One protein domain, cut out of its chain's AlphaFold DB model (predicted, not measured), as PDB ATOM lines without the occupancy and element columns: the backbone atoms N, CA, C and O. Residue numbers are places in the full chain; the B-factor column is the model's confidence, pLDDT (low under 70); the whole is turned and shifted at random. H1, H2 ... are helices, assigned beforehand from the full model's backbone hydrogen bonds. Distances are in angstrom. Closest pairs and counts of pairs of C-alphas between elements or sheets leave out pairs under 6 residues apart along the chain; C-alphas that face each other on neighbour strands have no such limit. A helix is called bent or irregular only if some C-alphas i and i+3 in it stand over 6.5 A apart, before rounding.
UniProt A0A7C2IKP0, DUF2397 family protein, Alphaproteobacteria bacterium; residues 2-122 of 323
ATOM      1  N   ASP A   2      53.590 -38.376  30.492       65.94
ATOM      2  CA  ASP A   2      53.616 -37.548  31.704       65.94
ATOM      3  C   ASP A   2      54.259 -36.174  31.495       65.94
ATOM      4  O   ASP A   2      53.716 -35.186  31.971       65.94
ATOM      5  N   GLU A   3      55.309 -36.073  30.677       70.69
ATOM      6  CA  GLU A   3      55.948 -34.790  30.329       70.69
ATOM      7  C   GLU A   3      55.003 -33.818  29.601       70.69
ATOM      8  O   GLU A   3      55.002 -32.622  29.876       70.69
ATOM      9  N   LEU A   4      54.147 -34.323  28.703       68.25
ATOM     10  CA  LEU A   4      53.164 -33.496  27.987       68.25
ATOM     11  C   LEU A   4      52.041 -33.010  28.907       68.25
ATOM     12  O   LEU A   4      51.553 -31.893  28.746       68.25
ATOM     13  N   ARG A   5      51.631 -33.843  29.868       70.00
ATOM     14  CA  ARG A   5      50.655 -33.468  30.895       70.00
ATOM     15  C   ARG A   5      51.245 -32.419  31.839       70.00
ATOM     16  O   ARG A   5      50.606 -31.404  32.072       70.00
ATOM     17  N   PHE A   6      52.483 -32.625  32.278       77.12
ATOM     18  CA  PHE A   6      53.230 -31.678  33.099       77.12
ATOM     19  C   PHE A   6      53.412 -30.322  32.400       77.12
ATOM     20  O   PHE A   6      53.126 -29.281  32.983       77.12
ATOM     21  N   PHE A   7      53.797 -30.317  31.119       76.81
ATOM     22  CA  PHE A   7      53.913 -29.083  30.338       76.81
ATOM     23  C   PHE A   7      52.569 -28.357  30.194       76.81
ATOM     24  O   PHE A   7      52.511 -27.136  30.315       76.81
ATOM     25  N   ALA A   8      51.480 -29.095  29.965       75.75
ATOM     26  CA  ALA A   8      50.148 -28.509  29.878       75.75
ATOM     27  C   ALA A   8      49.699 -27.888  31.210       75.75
ATOM     28  O   ALA A   8      49.164 -26.782  31.215       75.75
ATOM     29  N   GLU A   9      49.950 -28.562  32.334       80.12
ATOM     30  CA  GLU A   9      49.658 -28.045  33.674       80.12
ATOM     31  C   GLU A   9      50.462 -26.772  33.977       80.12
ATOM     32  O   GLU A   9      49.884 -25.782  34.429       80.12
ATOM     33  N   ILE A  10      51.757 -26.743  33.633       85.50
ATOM     34  CA  ILE A  10      52.599 -25.544  33.771       85.50
ATOM     35  C   ILE A  10      52.104 -24.405  32.880       85.50
ATOM     36  O   ILE A  10      52.001 -23.275  33.347       85.50
ATOM     37  N   LEU A  11      51.786 -24.675  31.611       82.19
ATOM     38  CA  LEU A  11      51.333 -23.647  30.673       82.19
ATOM     39  C   LEU A  11      50.011 -23.019  31.127       82.19
ATOM     40  O   LEU A  11      49.866 -21.799  31.101       82.19
ATOM     41  N   VAL A  12      49.055 -23.847  31.558       81.81
ATOM     42  CA  VAL A  12      47.769 -23.380  32.091       81.81
ATOM     43  C   VAL A  12      47.987 -22.551  33.355       81.81
ATOM     44  O   VAL A  12      47.402 -21.476  33.471       81.81
ATOM     45  N   GLY A  13      48.841 -23.020  34.269       83.00
ATOM     46  CA  GLY A  13      49.183 -22.296  35.492       83.00
ATOM     47  C   GLY A  13      49.825 -20.940  35.205       83.00
ATOM     48  O   GLY A  13      49.351 -19.921  35.699       83.00
ATOM     49  N   TYR A  14      50.840 -20.911  34.339       86.88
ATOM     50  CA  TYR A  14      51.550 -19.691  33.959       86.88
ATOM     51  C   TYR A  14      50.634 -18.673  33.274       86.88
ATOM     52  O   TYR A  14      50.629 -17.497  33.640       86.88
ATOM     53  N   VAL A  15      49.830 -19.104  32.294       84.94
ATOM     54  CA  VAL A  15      48.905 -18.192  31.608       84.94
ATOM     55  C   VAL A  15      47.831 -17.687  32.569       84.94
ATOM     56  O   VAL A  15      47.528 -16.498  32.544       84.94
ATOM     57  N   GLY A  16      47.295 -18.548  33.440       83.06
ATOM     58  CA  GLY A  16      46.357 -18.133  34.483       83.06
ATOM     59  C   GLY A  16      46.945 -17.046  35.384       83.06
ATOM     60  O   GLY A  16      46.344 -15.988  35.543       83.06
ATOM     61  N   GLU A  17      48.165 -17.253  35.880       88.19
ATOM     62  CA  GLU A  17      48.858 -16.288  36.738       88.19
ATOM     63  C   GLU A  17      49.092 -14.938  36.037       88.19
ATOM     64  O   GLU A  17      48.844 -13.880  36.622       88.19
ATOM     65  N   ARG A  18      49.533 -14.956  34.770       87.81
ATOM     66  CA  ARG A  18      49.740 -13.730  33.980       87.81
ATOM     67  C   ARG A  18      48.432 -12.990  33.713       87.81
ATOM     68  O   ARG A  18      48.405 -11.761  33.761       87.81
ATOM     69  N   LEU A  19      47.347 -13.710  33.444       84.31
ATOM     70  CA  LEU A  19      46.032 -13.105  33.244       84.31
ATOM     71  C   LEU A  19      45.496 -12.472  34.537       84.31
ATOM     72  O   LEU A  19      44.984 -11.352  34.494       84.31
ATOM     73  N   ASP A  20      45.705 -13.115  35.687       85.75
ATOM     74  CA  ASP A  20      45.361 -12.557  37.001       85.75
ATOM     75  C   ASP A  20      46.194 -11.311  37.342       85.75
ATOM     76  O   ASP A  20      45.723 -10.385  38.007       85.75
ATOM     77  N   GLU A  21      47.462 -11.274  36.935       88.81
ATOM     78  CA  GLU A  21      48.317 -10.092  37.076       88.81
ATOM     79  C   GLU A  21      47.800  -8.922  36.224       88.81
ATOM     80  O   GLU A  21      47.671  -7.803  36.730       88.81
ATOM     81  N   ILE A  22      47.416  -9.185  34.970       86.75
ATOM     82  CA  ILE A  22      46.822  -8.182  34.075       86.75
ATOM     83  C   ILE A  22      45.513  -7.641  34.656       86.75
ATOM     84  O   ILE A  22      45.310  -6.425  34.678       86.75
ATOM     85  N   GLU A  23      44.631  -8.502  35.169       83.38
ATOM     86  CA  GLU A  23      43.368  -8.057  35.764       83.38
ATOM     87  C   GLU A  23      43.598  -7.200  37.022       83.38
ATOM     88  O   GLU A  23      42.958  -6.156  37.207       83.38
ATOM     89  N   ARG A  24      44.568  -7.585  37.864       87.00
ATOM     90  CA  ARG A  24      44.977  -6.797  39.035       87.00
ATOM     91  C   ARG A  24      45.524  -5.427  38.642       87.00
ATOM     92  O   ARG A  24      45.159  -4.440  39.280       87.00
ATOM     93  N   ALA A  25      46.332  -5.348  37.587       87.00
ATOM     94  CA  ALA A  25      46.861  -4.087  37.073       87.00
ATOM     95  C   ALA A  25      45.780  -3.211  36.405       87.00
ATOM     96  O   ALA A  25      45.825  -1.984  36.501       87.00
ATOM     97  N   ALA A  26      44.778  -3.822  35.767       86.50
ATOM     98  CA  ALA A  26      43.698  -3.118  35.076       86.50
ATOM     99  C   ALA A  26      42.715  -2.420  36.034       86.50
ATOM    100  O   ALA A  26      42.169  -1.361  35.709       86.50
ATOM    101  N   ARG A  27      42.487  -2.981  37.229       83.38
ATOM    102  CA  ARG A  27      41.472  -2.483  38.175       83.38
ATOM    103  C   ARG A  27      41.725  -1.040  38.660       83.38
ATOM    104  O   ARG A  27      40.795  -0.234  38.564       83.38
ATOM    105  N   PRO A  28      42.937  -0.654  39.108       90.81
ATOM    106  CA  PRO A  28      43.235   0.736  39.458       90.81
ATOM    107  C   PRO A  28      43.088   1.703  38.277       90.81
ATOM    108  O   PRO A  28      42.677   2.846  38.470       90.81
ATOM    109  N   ILE A  29      43.400   1.258  37.054       90.06
ATOM    110  CA  ILE A  29      43.279   2.078  35.839       90.06
ATOM    111  C   ILE A  29      41.809   2.400  35.577       90.06
ATOM    112  O   ILE A  29      41.463   3.567  35.406       90.06
ATOM    113  N   GLY A  30      40.931   1.394  35.635       88.25
ATOM    114  CA  GLY A  30      39.487   1.594  35.508       88.25
ATOM    115  C   GLY A  30      38.947   2.585  36.541       88.25
ATOM    116  O   GLY A  30      38.268   3.540  36.179       88.25
ATOM    117  N   GLN A  31      39.310   2.434  37.818       88.81
ATOM    118  CA  GLN A  31      38.872   3.356  38.876       88.81
ATOM    119  C   GLN A  31      39.318   4.804  38.623       88.81
ATOM    120  O   GLN A  31      38.523   5.731  38.777       88.81
ATOM    121  N   ARG A  32      40.568   5.007  38.190       92.50
ATOM    122  CA  ARG A  32      41.093   6.340  37.852       92.50
ATOM    123  C   ARG A  32      40.393   6.937  36.634       92.50
ATOM    124  O   ARG A  32      40.057   8.114  36.656       92.50
ATOM    125  N   LEU A  33      40.130   6.137  35.601       91.44
ATOM    126  CA  LEU A  33      39.393   6.587  34.417       91.44
ATOM    127  C   LEU A  33      37.948   6.965  34.753       91.44
ATOM    128  O   LEU A  33      37.467   7.982  34.268       91.44
ATOM    129  N   ALA A  34      37.273   6.204  35.619       89.88
ATOM    130  CA  ALA A  34      35.935   6.552  36.094       89.88
ATOM    131  C   ALA A  34      35.929   7.874  36.880       89.88
ATOM    132  O   ALA A  34      35.042   8.698  36.677       89.88
ATOM    133  N   ALA A  35      36.934   8.101  37.732       92.06
ATOM    134  CA  ALA A  35      37.075   9.350  38.478       92.06
ATOM    135  C   ALA A  35      37.380  10.557  37.570       92.06
ATOM    136  O   ALA A  35      36.936  11.667  37.852       92.06
ATOM    137  N   LEU A  36      38.119  10.345  36.475       91.25
ATOM    138  CA  LEU A  36      38.465  11.386  35.503       91.25
ATOM    139  C   LEU A  36      37.372  11.641  34.456       91.25
ATOM    140  O   LEU A  36      37.414  12.681  33.801       91.25
ATOM    141  N   ALA A  37      36.388  10.747  34.321       90.75
ATOM    142  CA  ALA A  37      35.352  10.831  33.293       90.75
ATOM    143  C   ALA A  37      34.615  12.185  33.223       90.75
ATOM    144  O   ALA A  37      34.444  12.692  32.113       90.75
ATOM    145  N   PRO A  38      34.249  12.836  34.348       93.69
ATOM    146  CA  PRO A  38      33.610  14.155  34.309       93.69
ATOM    147  C   PRO A  38      34.501  15.264  33.730       93.69
ATOM    148  O   PRO A  38      33.999  16.293  33.290       93.69
ATOM    149  N   VAL A  39      35.825  15.073  33.740       93.19
ATOM    150  CA  VAL A  39      36.822  16.077  33.341       93.19
ATOM    151  C   VAL A  39      37.323  15.844  31.908       93.19
ATOM    152  O   VAL A  39      38.018  16.696  31.361       93.19
ATOM    153  N   PHE A  40      36.952  14.737  31.252       92.25
ATOM    154  CA  PHE A  40      37.372  14.453  29.872       92.25
ATOM    155  C   PHE A  40      37.063  15.579  28.877       92.25
ATOM    156  O   PHE A  40      37.974  15.913  28.120       92.25
ATOM    157  N   PRO A  41      35.881  16.232  28.887       90.62
ATOM    158  CA  PRO A  41      35.616  17.342  27.969       90.62
ATOM    159  C   PRO A  41      36.628  18.488  28.117       90.62
ATOM    160  O   PRO A  41      37.131  18.999  27.121       90.62
ATOM    161  N   LEU A  42      37.008  18.821  29.356       88.81
ATOM    162  CA  LEU A  42      38.007  19.854  29.649       88.81
ATOM    163  C   LEU A  42      39.424  19.430  29.225       88.81
ATOM    164  O   LEU A  42      40.223  20.256  28.785       88.81
ATOM    165  N   LEU A  43      39.766  18.147  29.374       87.00
ATOM    166  CA  LEU A  43      41.054  17.616  28.912       87.00
ATOM    167  C   LEU A  43      41.148  17.633  27.384       87.00
ATOM    168  O   LEU A  43      42.191  18.010  26.857       87.00
ATOM    169  N   VAL A  44      40.062  17.276  26.697       88.62
ATOM    170  CA  VAL A  44      39.940  17.331  25.235       88.62
ATOM    171  C   VAL A  44      40.074  18.769  24.740       88.62
ATOM    172  O   VAL A  44      40.883  19.018  23.854       88.62
ATOM    173  N   GLU A  45      39.370  19.721  25.358       85.19
ATOM    174  CA  GLU A  45      39.462  21.151  25.033       85.19
ATOM    175  C   GLU A  45      40.898  21.680  25.165       85.19
ATOM    176  O   GLU A  45      41.408  22.373  24.290       85.19
ATOM    177  N   ARG A  46      41.609  21.298  26.230       83.31
ATOM    178  CA  ARG A  46      43.011  21.703  26.412       83.31
ATOM    179  C   ARG A  46      43.969  20.984  25.465       83.31
ATOM    180  O   ARG A  46      44.985  21.555  25.069       83.31
ATOM    181  N   ALA A  47      43.678  19.731  25.117       79.94
ATOM    182  CA  ALA A  47      44.494  18.923  24.218       79.94
ATOM    183  C   ALA A  47      44.297  19.292  22.738       79.94
ATOM    184  O   ALA A  47      45.190  19.032  21.928       79.94
ATOM    185  N   SER A  48      43.169  19.913  22.387       73.12
ATOM    186  CA  SER A  48      42.825  20.300  21.018       73.12
ATOM    187  C   SER A  48      43.500  21.598  20.547       73.12
ATOM    188  O   SER A  48      43.348  21.976  19.393       73.12
ATOM    189  N   HIS A  49      44.363  22.243  21.338       71.25
ATOM    190  CA  HIS A  49      45.115  23.440  20.920       71.25
ATOM    191  C   HIS A  49      46.312  23.158  19.980       71.25
ATOM    192  O   HIS A  49      47.439  23.598  20.212       71.25
ATOM    193  N   GLY A  50      46.079  22.426  18.888       73.19
ATOM    194  CA  GLY A  50      47.100  21.998  17.927       73.19
ATOM    195  C   GLY A  50      46.822  22.413  16.480       73.19
ATOM    196  O   GLY A  50      45.797  23.003  16.150       73.19
ATOM    197  N   LEU A  51      47.761  22.100  15.582       73.50
ATOM    198  CA  LEU A  51      47.569  22.271  14.135       73.50
ATOM    199  C   LEU A  51      46.415  21.397  13.614       73.50
ATOM    200  O   LEU A  51      45.615  21.877  12.822       73.50
ATOM    201  N   ALA A  52      46.296  20.163  14.113       75.56
ATOM    202  CA  ALA A  52      45.266  19.212  13.696       75.56
ATOM    203  C   ALA A  52      43.842  19.757  13.906       75.56
ATOM    204  O   ALA A  52      43.071  19.830  12.962       75.56
ATOM    205  N   SER A  53      43.541  20.272  15.103       75.88
ATOM    206  CA  SER A  53      42.223  20.853  15.396       75.88
ATOM    207  C   SER A  53      41.921  22.107  14.571       75.88
ATOM    208  O   SER A  53      40.779  22.329  14.183       75.88
ATOM    209  N   ARG A  54      42.938  22.921  14.248       77.62
ATOM    210  CA  ARG A  54      42.767  24.085  13.362       77.62
ATOM    211  C   ARG A  54      42.468  23.677  11.920       77.62
ATOM    212  O   ARG A  54      41.693  24.356  11.255       77.62
ATOM    213  N   VAL A  55      43.066  22.582  11.451       77.94
ATOM    214  CA  VAL A  55      42.792  22.006  10.127       77.94
ATOM    215  C   VAL A  55      41.378  21.421  10.068       77.94
ATOM    216  O   VAL A  55      40.680  21.661   9.082       77.94
ATOM    217  N   ASP A  56      40.917  20.763  11.138       77.31
ATOM    218  CA  ASP A  56      39.533  20.275  11.242       77.31
ATOM    219  C   ASP A  56      38.511  21.411  11.281       77.31
ATOM    220  O   ASP A  56      37.538  21.391  10.529       77.31
ATOM    221  N   ALA A  57      38.751  22.439  12.100       78.69
ATOM    222  CA  ALA A  57      37.870  23.603  12.194       78.69
ATOM    223  C   ALA A  57      37.767  24.375  10.866       78.69
ATOM    224  O   ALA A  57      36.747  25.002  10.590       78.69
ATOM    225  N   ALA A  58      38.811  24.313  10.033       80.94
ATOM    226  CA  ALA A  58      38.828  24.893   8.694       80.94
ATOM    227  C   ALA A  58      38.194  23.987   7.617       80.94
ATOM    228  O   ALA A  58      38.125  24.393   6.458       80.94
ATOM    229  N   GLY A  59      37.756  22.767   7.960       79.44
ATOM    230  CA  GLY A  59      37.187  21.805   7.010       79.44
ATOM    231  C   GLY A  59      38.204  21.231   6.016       79.44
ATOM    232  O   GLY A  59      37.825  20.734   4.957       79.44
ATOM    233  N   LEU A  60      39.500  21.308   6.332       79.12
ATOM    234  CA  LEU A  60      40.595  20.946   5.426       79.12
ATOM    235  C   LEU A  60      41.130  19.521   5.647       79.12
ATOM    236  O   LEU A  60      42.059  19.115   4.944       79.12
ATOM    237  N   SER A  61      40.538  18.737   6.552       70.25
ATOM    238  CA  SER A  61      40.996  17.387   6.933       70.25
ATOM    239  C   SER A  61      41.037  16.388   5.767       70.25
ATOM    240  O   SER A  61      41.805  15.433   5.800       70.25
ATOM    241  N   GLY A  62      40.249  16.615   4.706       70.62
ATOM    242  CA  GLY A  62      40.289  15.810   3.474       70.62
ATOM    243  C   GLY A  62      41.408  16.190   2.494       70.62
ATOM    244  O   GLY A  62      41.697  15.430   1.575       70.62
ATOM    245  N   SER A  63      42.039  17.353   2.681       73.94
ATOM    246  CA  SER A  63      43.080  17.899   1.795       73.94
ATOM    247  C   SER A  63      44.485  17.851   2.400       73.94
ATOM    248  O   SER A  63      45.468  17.778   1.667       73.94
ATOM    249  N   ILE A  64      44.588  17.864   3.733       68.94
ATOM    250  CA  ILE A  64      45.855  17.839   4.468       68.94
ATOM    251  C   ILE A  64      45.758  16.763   5.544       68.94
ATOM    252  O   ILE A  64      44.948  16.860   6.464       68.94
ATOM    253  N   THR A  65      46.607  15.743   5.448       69.75
ATOM    254  CA  THR A  65      46.689  14.682   6.454       69.75
ATOM    255  C   THR A  65      47.448  15.200   7.670       69.75
ATOM    256  O   THR A  65      48.640  15.499   7.582       69.75
ATOM    257  N   VAL A  66      46.777  15.300   8.818       70.12
ATOM    258  CA  VAL A  66      47.408  15.698  10.082       70.12
ATOM    259  C   VAL A  66      47.219  14.594  11.111       70.12
ATOM    260  O   VAL A  66      46.121  14.081  11.293       70.12
ATOM    261  N   SER A  67      48.293  14.212  11.801       71.88
ATOM    262  CA  SER A  67      48.199  13.264  12.910       71.88
ATOM    263  C   SER A  67      47.600  13.949  14.138       71.88
ATOM    264  O   SER A  67      48.181  14.894  14.679       71.88
ATOM    265  N   HIS A  68      46.451  13.460  14.601       68.12
ATOM    266  CA  HIS A  68      45.876  13.888  15.872       68.12
ATOM    267  C   HIS A  68      46.706  13.346  17.035       68.12
ATOM    268  O   HIS A  68      47.205  12.219  17.011       68.12
ATOM    269  N   ARG A  69      46.848  14.154  18.084       76.00
ATOM    270  CA  ARG A  69      47.438  13.695  19.341       76.00
ATOM    271  C   ARG A  69      46.427  12.793  20.050       76.00
ATOM    272  O   ARG A  69      45.262  13.169  20.154       76.00
ATOM    273  N   ALA A  70      46.862  11.647  20.568       75.88
ATOM    274  CA  ALA A  70      45.991  10.775  21.357       75.88
ATOM    275  C   ALA A  70      45.380  11.539  22.550       75.88
ATOM    276  O   ALA A  70      46.102  12.230  23.275       75.88
ATOM    277  N   GLY A  71      44.062  11.424  22.733       81.31
ATOM    278  CA  GLY A  71      43.301  12.116  23.779       81.31
ATOM    279  C   GLY A  71      42.785  13.502  23.376       81.31
ATOM    280  O   GLY A  71      42.287  14.229  24.235       81.31
ATOM    281  N   SER A  72      42.912  13.876  22.097       82.31
ATOM    282  CA  SER A  72      42.403  15.147  21.547       82.31
ATOM    283  C   SER A  72      40.938  15.082  21.115       82.31
ATOM    284  O   SER A  72      40.367  16.118  20.788       82.31
ATOM    285  N   HIS A  73      40.341  13.890  21.119       84.44
ATOM    286  CA  HIS A  73      38.931  13.655  20.817       84.44
ATOM    287  C   HIS A  73      38.266  12.923  21.980       84.44
ATOM    288  O   HIS A  73      38.908  12.134  22.676       84.44
ATOM    289  N   LEU A  74      36.968  13.160  22.193       84.69
ATOM    290  CA  LEU A  74      36.221  12.470  23.249       84.69
ATOM    291  C   LEU A  74      36.186  10.953  23.007       84.69
ATOM    292  O   LEU A  74      36.352  10.179  23.948       84.69
ATOM    293  N   ASP A  75      36.094  10.541  21.741       85.94
ATOM    294  CA  ASP A  75      36.122   9.138  21.332       85.94
ATOM    295  C   ASP A  75      37.397   8.419  21.792       85.94
ATOM    296  O   ASP A  75      37.331   7.250  22.160       85.94
ATOM    297  N   ASP A  76      38.557   9.084  21.843       87.06
ATOM    298  CA  ASP A  76      39.798   8.478  22.351       87.06
ATOM    299  C   ASP A  76      39.644   8.048  23.818       87.06
ATOM    300  O   ASP A  76      40.073   6.962  24.222       87.06
ATOM    301  N   TRP A  77      38.989   8.894  24.617       89.88
ATOM    302  CA  TRP A  77      38.714   8.636  26.027       89.88
ATOM    303  C   TRP A  77      37.619   7.589  26.201       89.88
ATOM    304  O   TRP A  77      37.740   6.725  27.068       89.88
ATOM    305  N   GLU A  78      36.589   7.597  25.355       88.06
ATOM    306  CA  GLU A  78      35.572   6.546  25.353       88.06
ATOM    307  C   GLU A  78      36.158   5.179  24.992       88.06
ATOM    308  O   GLU A  78      35.844   4.178  25.647       88.06
ATOM    309  N   HIS A  79      37.051   5.131  24.002       89.19
ATOM    310  CA  HIS A  79      37.791   3.931  23.628       89.19
ATOM    311  C   HIS A  79      38.681   3.447  24.771       89.19
ATOM    312  O   HIS A  79      38.656   2.257  25.094       89.19
ATOM    313  N   LEU A  80      39.424   4.350  25.418       90.19
ATOM    314  CA  LEU A  80      40.239   4.023  26.585       90.19
ATOM    315  C   LEU A  80      39.371   3.484  27.731       90.19
ATOM    316  O   LEU A  80      39.673   2.443  28.310       90.19
ATOM    317  N   CYS A  81      38.235   4.118  28.010       90.31
ATOM    318  CA  CYS A  81      37.263   3.632  28.979       90.31
ATOM    319  C   CYS A  81      36.713   2.251  28.615       90.31
ATOM    320  O   CYS A  81      36.584   1.416  29.502       90.31
ATOM    321  N   ALA A  82      36.433   1.962  27.343       90.38
ATOM    322  CA  ALA A  82      35.944   0.649  26.917       90.38
ATOM    323  C   ALA A  82      36.944  -0.491  27.198       90.38
ATOM    324  O   ALA A  82      36.538  -1.644  27.372       90.38
ATOM    325  N   TRP A  83      38.244  -0.190  27.274       92.00
ATOM    326  CA  TRP A  83      39.261  -1.176  27.638       92.00
ATOM    327  C   TRP A  83      39.192  -1.605  29.105       92.00
ATOM    328  O   TRP A  83      39.362  -2.790  29.390       92.00
ATOM    329  N   PHE A  84      38.891  -0.677  30.019       92.12
ATOM    330  CA  PHE A  84      39.049  -0.893  31.464       92.12
ATOM    331  C   PHE A  84      37.743  -0.833  32.271       92.12
ATOM    332  O   PHE A  84      37.667  -1.422  33.347       92.12
ATOM    333  N   LEU A  85      36.711  -0.142  31.783       89.12
ATOM    334  CA  LEU A  85      35.436   0.025  32.478       89.12
ATOM    335  C   LEU A  85      34.418  -1.019  32.034       89.12
ATOM    336  O   LEU A  85      34.150  -1.199  30.846       89.12
ATOM    337  N   ARG A  86      33.783  -1.652  33.018       86.38
ATOM    338  CA  ARG A  86      32.575  -2.449  32.805       86.38
ATOM    339  C   ARG A  86      31.371  -1.511  32.697       86.38
ATOM    340  O   ARG A  86      31.203  -0.624  33.532       86.38
ATOM    341  N   ARG A  87      30.511  -1.734  31.701       82.50
ATOM    342  CA  ARG A  87      29.203  -1.069  31.575       82.50
ATOM    343  C   ARG A  87      28.084  -2.079  31.876       82.50
ATOM    344  O   ARG A  87      28.311  -3.284  31.745       82.50
ATOM    345  N   PRO A  88      26.877  -1.646  32.280       81.62
ATOM    346  CA  PRO A  88      25.747  -2.556  32.457       81.62
ATOM    347  C   PRO A  88      25.531  -3.414  31.200       81.62
ATOM    348  O   PRO A  88      25.388  -2.886  30.100       81.62
ATOM    349  N   GLY A  89      25.593  -4.739  31.350       81.06
ATOM    350  CA  GLY A  89      25.448  -5.688  30.239       81.06
ATOM    351  C   GLY A  89      26.634  -5.784  29.266       81.06
ATOM    352  O   GLY A  89      26.550  -6.550  28.310       81.06
ATOM    353  N   ARG A  90      27.744  -5.056  29.479       84.75
ATOM    354  CA  ARG A  90      28.953  -5.144  28.639       84.75
ATOM    355  C   ARG A  90      30.234  -5.242  29.485       84.75
ATOM    356  O   ARG A  90      30.574  -4.269  30.168       84.75
ATOM    357  N   PRO A  91      30.959  -6.378  29.443       87.12
ATOM    358  CA  PRO A  91      32.265  -6.495  30.091       87.12
ATOM    359  C   PRO A  91      33.282  -5.537  29.455       87.12
ATOM    360  O   PRO A  91      33.089  -5.072  28.328       87.12
ATOM    361  N   SER A  92      34.363  -5.235  30.176       89.88
ATOM    362  CA  SER A  92      35.475  -4.467  29.604       89.88
ATOM    363  C   SER A  92      36.207  -5.300  28.545       89.88
ATOM    364  O   SER A  92      36.162  -6.533  28.574       89.88
ATOM    365  N   ARG A  93      36.909  -4.657  27.600       90.19
ATOM    366  CA  ARG A  93      37.664  -5.412  26.576       90.19
ATOM    367  C   ARG A  93      38.729  -6.314  27.198       90.19
ATOM    368  O   ARG A  93      38.911  -7.423  26.713       90.19
ATOM    369  N   ILE A  94      39.379  -5.880  28.283       89.50
ATOM    370  CA  ILE A  94      40.351  -6.712  29.010       89.50
ATOM    371  C   ILE A  94      39.682  -7.961  29.575       89.50
ATOM    372  O   ILE A  94      40.205  -9.053  29.408       89.50
ATOM    373  N   GLU A  95      38.503  -7.827  30.181       85.62
ATOM    374  CA  GLU A  95      37.772  -8.974  30.719       85.62
ATOM    375  C   GLU A  95      37.382  -9.974  29.617       85.62
ATOM    376  O   GLU A  95      37.513 -11.187  29.798       85.62
ATOM    377  N   THR A  96      36.932  -9.478  28.462       89.62
ATOM    378  CA  THR A  96      36.624 -10.317  27.296       89.62
ATOM    379  C   THR A  96      37.868 -11.041  26.785       89.62
ATOM    380  O   THR A  96      37.835 -12.260  26.633       89.62
ATOM    381  N   LEU A  97      38.980 -10.324  26.597       87.75
ATOM    382  CA  LEU A  97      40.245 -10.898  26.132       87.75
ATOM    383  C   LEU A  97      40.790 -11.950  27.102       87.75
ATOM    384  O   LEU A  97      41.211 -13.021  26.671       87.75
ATOM    385  N   THR A  98      40.730 -11.690  28.410       86.06
ATOM    386  CA  THR A  98      41.120 -12.660  29.439       86.06
ATOM    387  C   THR A  98      40.279 -13.932  29.340       86.06
ATOM    388  O   THR A  98      40.813 -15.041  29.355       86.06
ATOM    389  N   ARG A  99      38.961 -13.795  29.170       86.75
ATOM    390  CA  ARG A  99      38.049 -14.938  29.027       86.75
ATOM    391  C   ARG A  99      38.339 -15.754  27.767       86.75
ATOM    392  O   ARG A  99      38.359 -16.985  27.831       86.75
ATOM    393  N   GLU A 100      38.577 -15.086  26.644       89.62
ATOM    394  CA  GLU A 100      38.929 -15.724  25.371       89.62
ATOM    395  C   GLU A 100      40.282 -16.439  25.448       89.62
ATOM    396  O   GLU A 100      40.393 -17.584  25.008       89.62
ATOM    397  N   ALA A 101      41.286 -15.826  26.081       85.81
ATOM    398  CA  ALA A 101      42.596 -16.435  26.294       85.81
ATOM    399  C   ALA A 101      42.500 -17.712  27.149       85.81
ATOM    400  O   ALA A 101      43.056 -18.749  26.776       85.81
ATOM    401  N   ILE A 102      41.731 -17.684  28.247       84.75
ATOM    402  CA  ILE A 102      41.481 -18.872  29.085       84.75
ATOM    403  C   ILE A 102      40.805 -19.979  28.268       84.75
ATOM    404  O   ILE A 102      41.192 -21.149  28.355       84.75
ATOM    405  N   ALA A 103      39.799 -19.631  27.460       86.56
ATOM    406  CA  ALA A 103      39.110 -20.591  26.605       86.56
ATOM    407  C   ALA A 103      40.061 -21.212  25.565       86.56
ATOM    408  O   ALA A 103      40.078 -22.433  25.402       86.56
ATOM    409  N   ALA A 104      40.898 -20.399  24.916       85.75
ATOM    410  CA  ALA A 104      41.876 -20.858  23.934       85.75
ATOM    411  C   ALA A 104      42.903 -21.826  24.543       85.75
ATOM    412  O   ALA A 104      43.154 -22.892  23.973       85.75
ATOM    413  N   VAL A 105      43.441 -21.516  25.729       83.75
ATOM    414  CA  VAL A 105      44.392 -22.393  26.436       83.75
ATOM    415  C   VAL A 105      43.746 -23.722  26.826       83.75
ATOM    416  O   VAL A 105      44.351 -24.783  26.638       83.75
ATOM    417  N   ARG A 106      42.498 -23.704  27.311       82.81
ATOM    418  CA  ARG A 106      41.745 -24.934  27.603       82.81
ATOM    419  C   ARG A 106      41.560 -25.785  26.349       82.81
ATOM    420  O   ARG A 106      41.839 -26.982  26.383       82.81
ATOM    421  N   THR A 107      41.154 -25.178  25.234       86.31
ATOM    422  CA  THR A 107      40.988 -25.885  23.957       86.31
ATOM    423  C   THR A 107      42.310 -26.474  23.458       86.31
ATOM    424  O   THR A 107      42.337 -27.630  23.031       86.31
ATOM    425  N   LEU A 108      43.420 -25.737  23.555       83.31
ATOM    426  CA  LEU A 108      44.749 -26.237  23.192       83.31
ATOM    427  C   LEU A 108      45.150 -27.437  24.059       83.31
ATOM    428  O   LEU A 108      45.581 -28.460  23.530       83.31
ATOM    429  N   THR A 109      44.929 -27.354  25.371       81.56
ATOM    430  CA  THR A 109      45.239 -28.426  26.330       81.56
ATOM    431  C   THR A 109      44.411 -29.688  26.076       81.56
ATOM    432  O   THR A 109      44.942 -30.802  26.071       81.56
ATOM    433  N   LEU A 110      43.112 -29.534  25.798       83.56
ATOM    434  CA  LEU A 110      42.229 -30.644  25.432       83.56
ATOM    435  C   LEU A 110      42.656 -31.292  24.111       83.56
ATOM    436  O   LEU A 110      42.710 -32.518  24.015       83.56
ATOM    437  N   ASN A 111      43.011 -30.485  23.109       79.75
ATOM    438  CA  ASN A 111      43.510 -30.980  21.829       79.75
ATOM    439  C   ASN A 111      44.844 -31.715  21.984       79.75
ATOM    440  O   ASN A 111      45.008 -32.778  21.392       79.75
ATOM    441  N   LEU A 112      45.764 -31.207  22.805       75.62
ATOM    442  CA  LEU A 112      47.034 -31.866  23.101       75.62
ATOM    443  C   LEU A 112      46.821 -33.186  23.852       75.62
ATOM    444  O   LEU A 112      47.442 -34.186  23.513       75.62
ATOM    445  N   THR A 113      45.896 -33.223  24.814       73.81
ATOM    446  CA  THR A 113      45.524 -34.453  25.534       73.81
ATOM    447  C   THR A 113      44.875 -35.475  24.599       73.81
ATOM    448  O   THR A 113      45.129 -36.674  24.694       73.81
ATOM    449  N   ARG A 114      44.048 -35.020  23.652       72.62
ATOM    450  CA  ARG A 114      43.483 -35.882  22.610       72.62
ATOM    451  C   ARG A 114      44.583 -36.416  21.695       72.62
ATOM    452  O   ARG A 114      44.634 -37.617  21.467       72.62
ATOM    453  N   LEU A 115      45.475 -35.552  21.214       67.25
ATOM    454  CA  LEU A 115      46.605 -35.931  20.365       67.25
ATOM    455  C   LEU A 115      47.581 -36.859  21.082       67.25
ATOM    456  O   LEU A 115      48.106 -37.759  20.445       67.25
ATOM    457  N   SER A 116      47.799 -36.700  22.388       62.72
ATOM    458  CA  SER A 116      48.645 -37.611  23.158       62.72
ATOM    459  C   SER A 116      47.978 -38.974  23.335       62.72
ATOM    460  O   SER A 116      48.640 -39.990  23.165       62.72
ATOM    461  N   ARG A 117      46.659 -39.030  23.564       62.72
ATOM    462  CA  ARG A 117      45.900 -40.293  23.582       62.72
ATOM    463  C   ARG A 117      45.886 -40.981  22.214       62.72
ATOM    464  O   ARG A 117      46.071 -42.189  22.142       62.72
ATOM    465  N   SER A 118      45.732 -40.223  21.128       56.09
ATOM    466  CA  SER A 118      45.819 -40.743  19.757       56.09
ATOM    467  C   SER A 118      47.253 -41.126  19.361       56.09
ATOM    468  O   SER A 118      47.448 -42.093  18.633       56.09
ATOM    469  N   GLY A 119      48.255 -40.399  19.858       48.53
ATOM    470  CA  GLY A 119      49.678 -40.597  19.581       48.53
ATOM    471  C   GLY A 119      50.304 -41.746  20.371       48.53
ATOM    472  O   GLY A 119      51.187 -42.416  19.852       48.53
ATOM    473  N   VAL A 120      49.797 -42.053  21.570       48.84
ATOM    474  CA  VAL A 120      50.134 -43.289  22.307       48.84
ATOM    475  C   VAL A 120      49.496 -44.524  21.646       48.84
ATOM    476  O   VAL A 120      49.984 -45.635  21.825       48.84
ATOM    477  N   GLY A 121      48.466 -44.337  20.811       48.38
ATOM    478  CA  GLY A 121      47.901 -45.381  19.948       48.38
ATOM    479  C   GLY A 121      48.662 -45.617  18.638       48.38
ATOM    480  O   GLY A 121      48.389 -46.595  17.950       48.38
ATOM    481  N   ALA A 122      49.633 -44.767  18.292       50.66
ATOM    482  CA  ALA A 122      50.599 -45.060  17.245       50.66
ATOM    483  C   ALA A 122      51.908 -45.489  17.910       50.66
ATOM    484  O   ALA A 122      52.892 -44.747  17.938       50.66
TER     485      ALA A 122
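Overview. This is residues 2 to 122 of the 323 residues of the protein "DUF2397 family protein" of Alphaproteobacteria bacterium (UniProt A0A7C2IKP0). One very long helix, H1, runs along most of the length of an extended, rod-like model, and two helices, H3 and then H4, fold back along it one after the other, H3 beside its later part and H4 beside its earlier part. H1 turns sharply near residue 39, and beyond its end the short helix H2 and a long loop, residues 58 to 73, make the far end of the model, while residues 117 to 122 stick out at the other. The printed part has 121 residues with four named helices, H1, H2, H3 and H4 in that order, and no named strand; the class is all helix. It is extended, with a radius of gyration of the C-alphas of 22.6 A, and spans 72 by 36 by 24 A.

Arrangement. H1, residues 2 to 47, is irregular, with C-alphas 38 and 41 lying 7.4 A apart, and has a kink of 81 degrees near residue 39. H4, residues 93 to 120, touches H1 along residues 4 to 26 of H1 alone, at a shallow tilt of 13 degrees, opposite ways; the closest C-alphas, of Ala 8 and Thr 109, are 6.1 A apart. H3, residues 74 to 84, touches H1 along residues 26 to 44 of H1 alone, at a shallow tilt of 31 degrees, opposite ways; the closest C-alphas, of Gly 30 and Phe 84, are 4.8 A apart. H3 and H4 run the same way at a steep tilt of 44 degrees and touch through residues 93 to 94 of H4 alone, the closest C-alphas being those of Trp 83 and Arg 93, 4.6 A apart. H1, H3 and H4 form a bundle, a group of helices that touch one another, and the helix packing is only just mostly aligned, with 2 of 3 pairs at a shallow tilt. H2, residues 51 to 57, touches no helix and is apart from H1, H3 and H4. Each O i to N i+4 pair is within hydrogen-bond range in H2 and H4, against 36 of 42 in H1 and 6 of 7 in H3.

Along the chain. H1 begins at C-alpha 2, (53.616, -37.548, 31.704), and measures 57.7 A to C-alpha 47 at (44.494, 18.923, 24.218). H4 measures 40.1 A and ends at C-alpha 120, (50.134, -43.289, 22.307). H3 measures 15.9 A and H2 10.0 A.

Size, cuts and confidence. The two C-alphas farthest apart, of Ala 58 and Gly 121, are 71.7 A apart, and the outline is only just a rod. The printed part has no cut. The link from H2 to H3 is long, 16 residues; that from H1 to H2 is tight and that from H3 to H4 short. The mean pLDDT of the printed part is 81.2, with residues 2, 4, 64 to 65, 68 and 115 to 122 under 70.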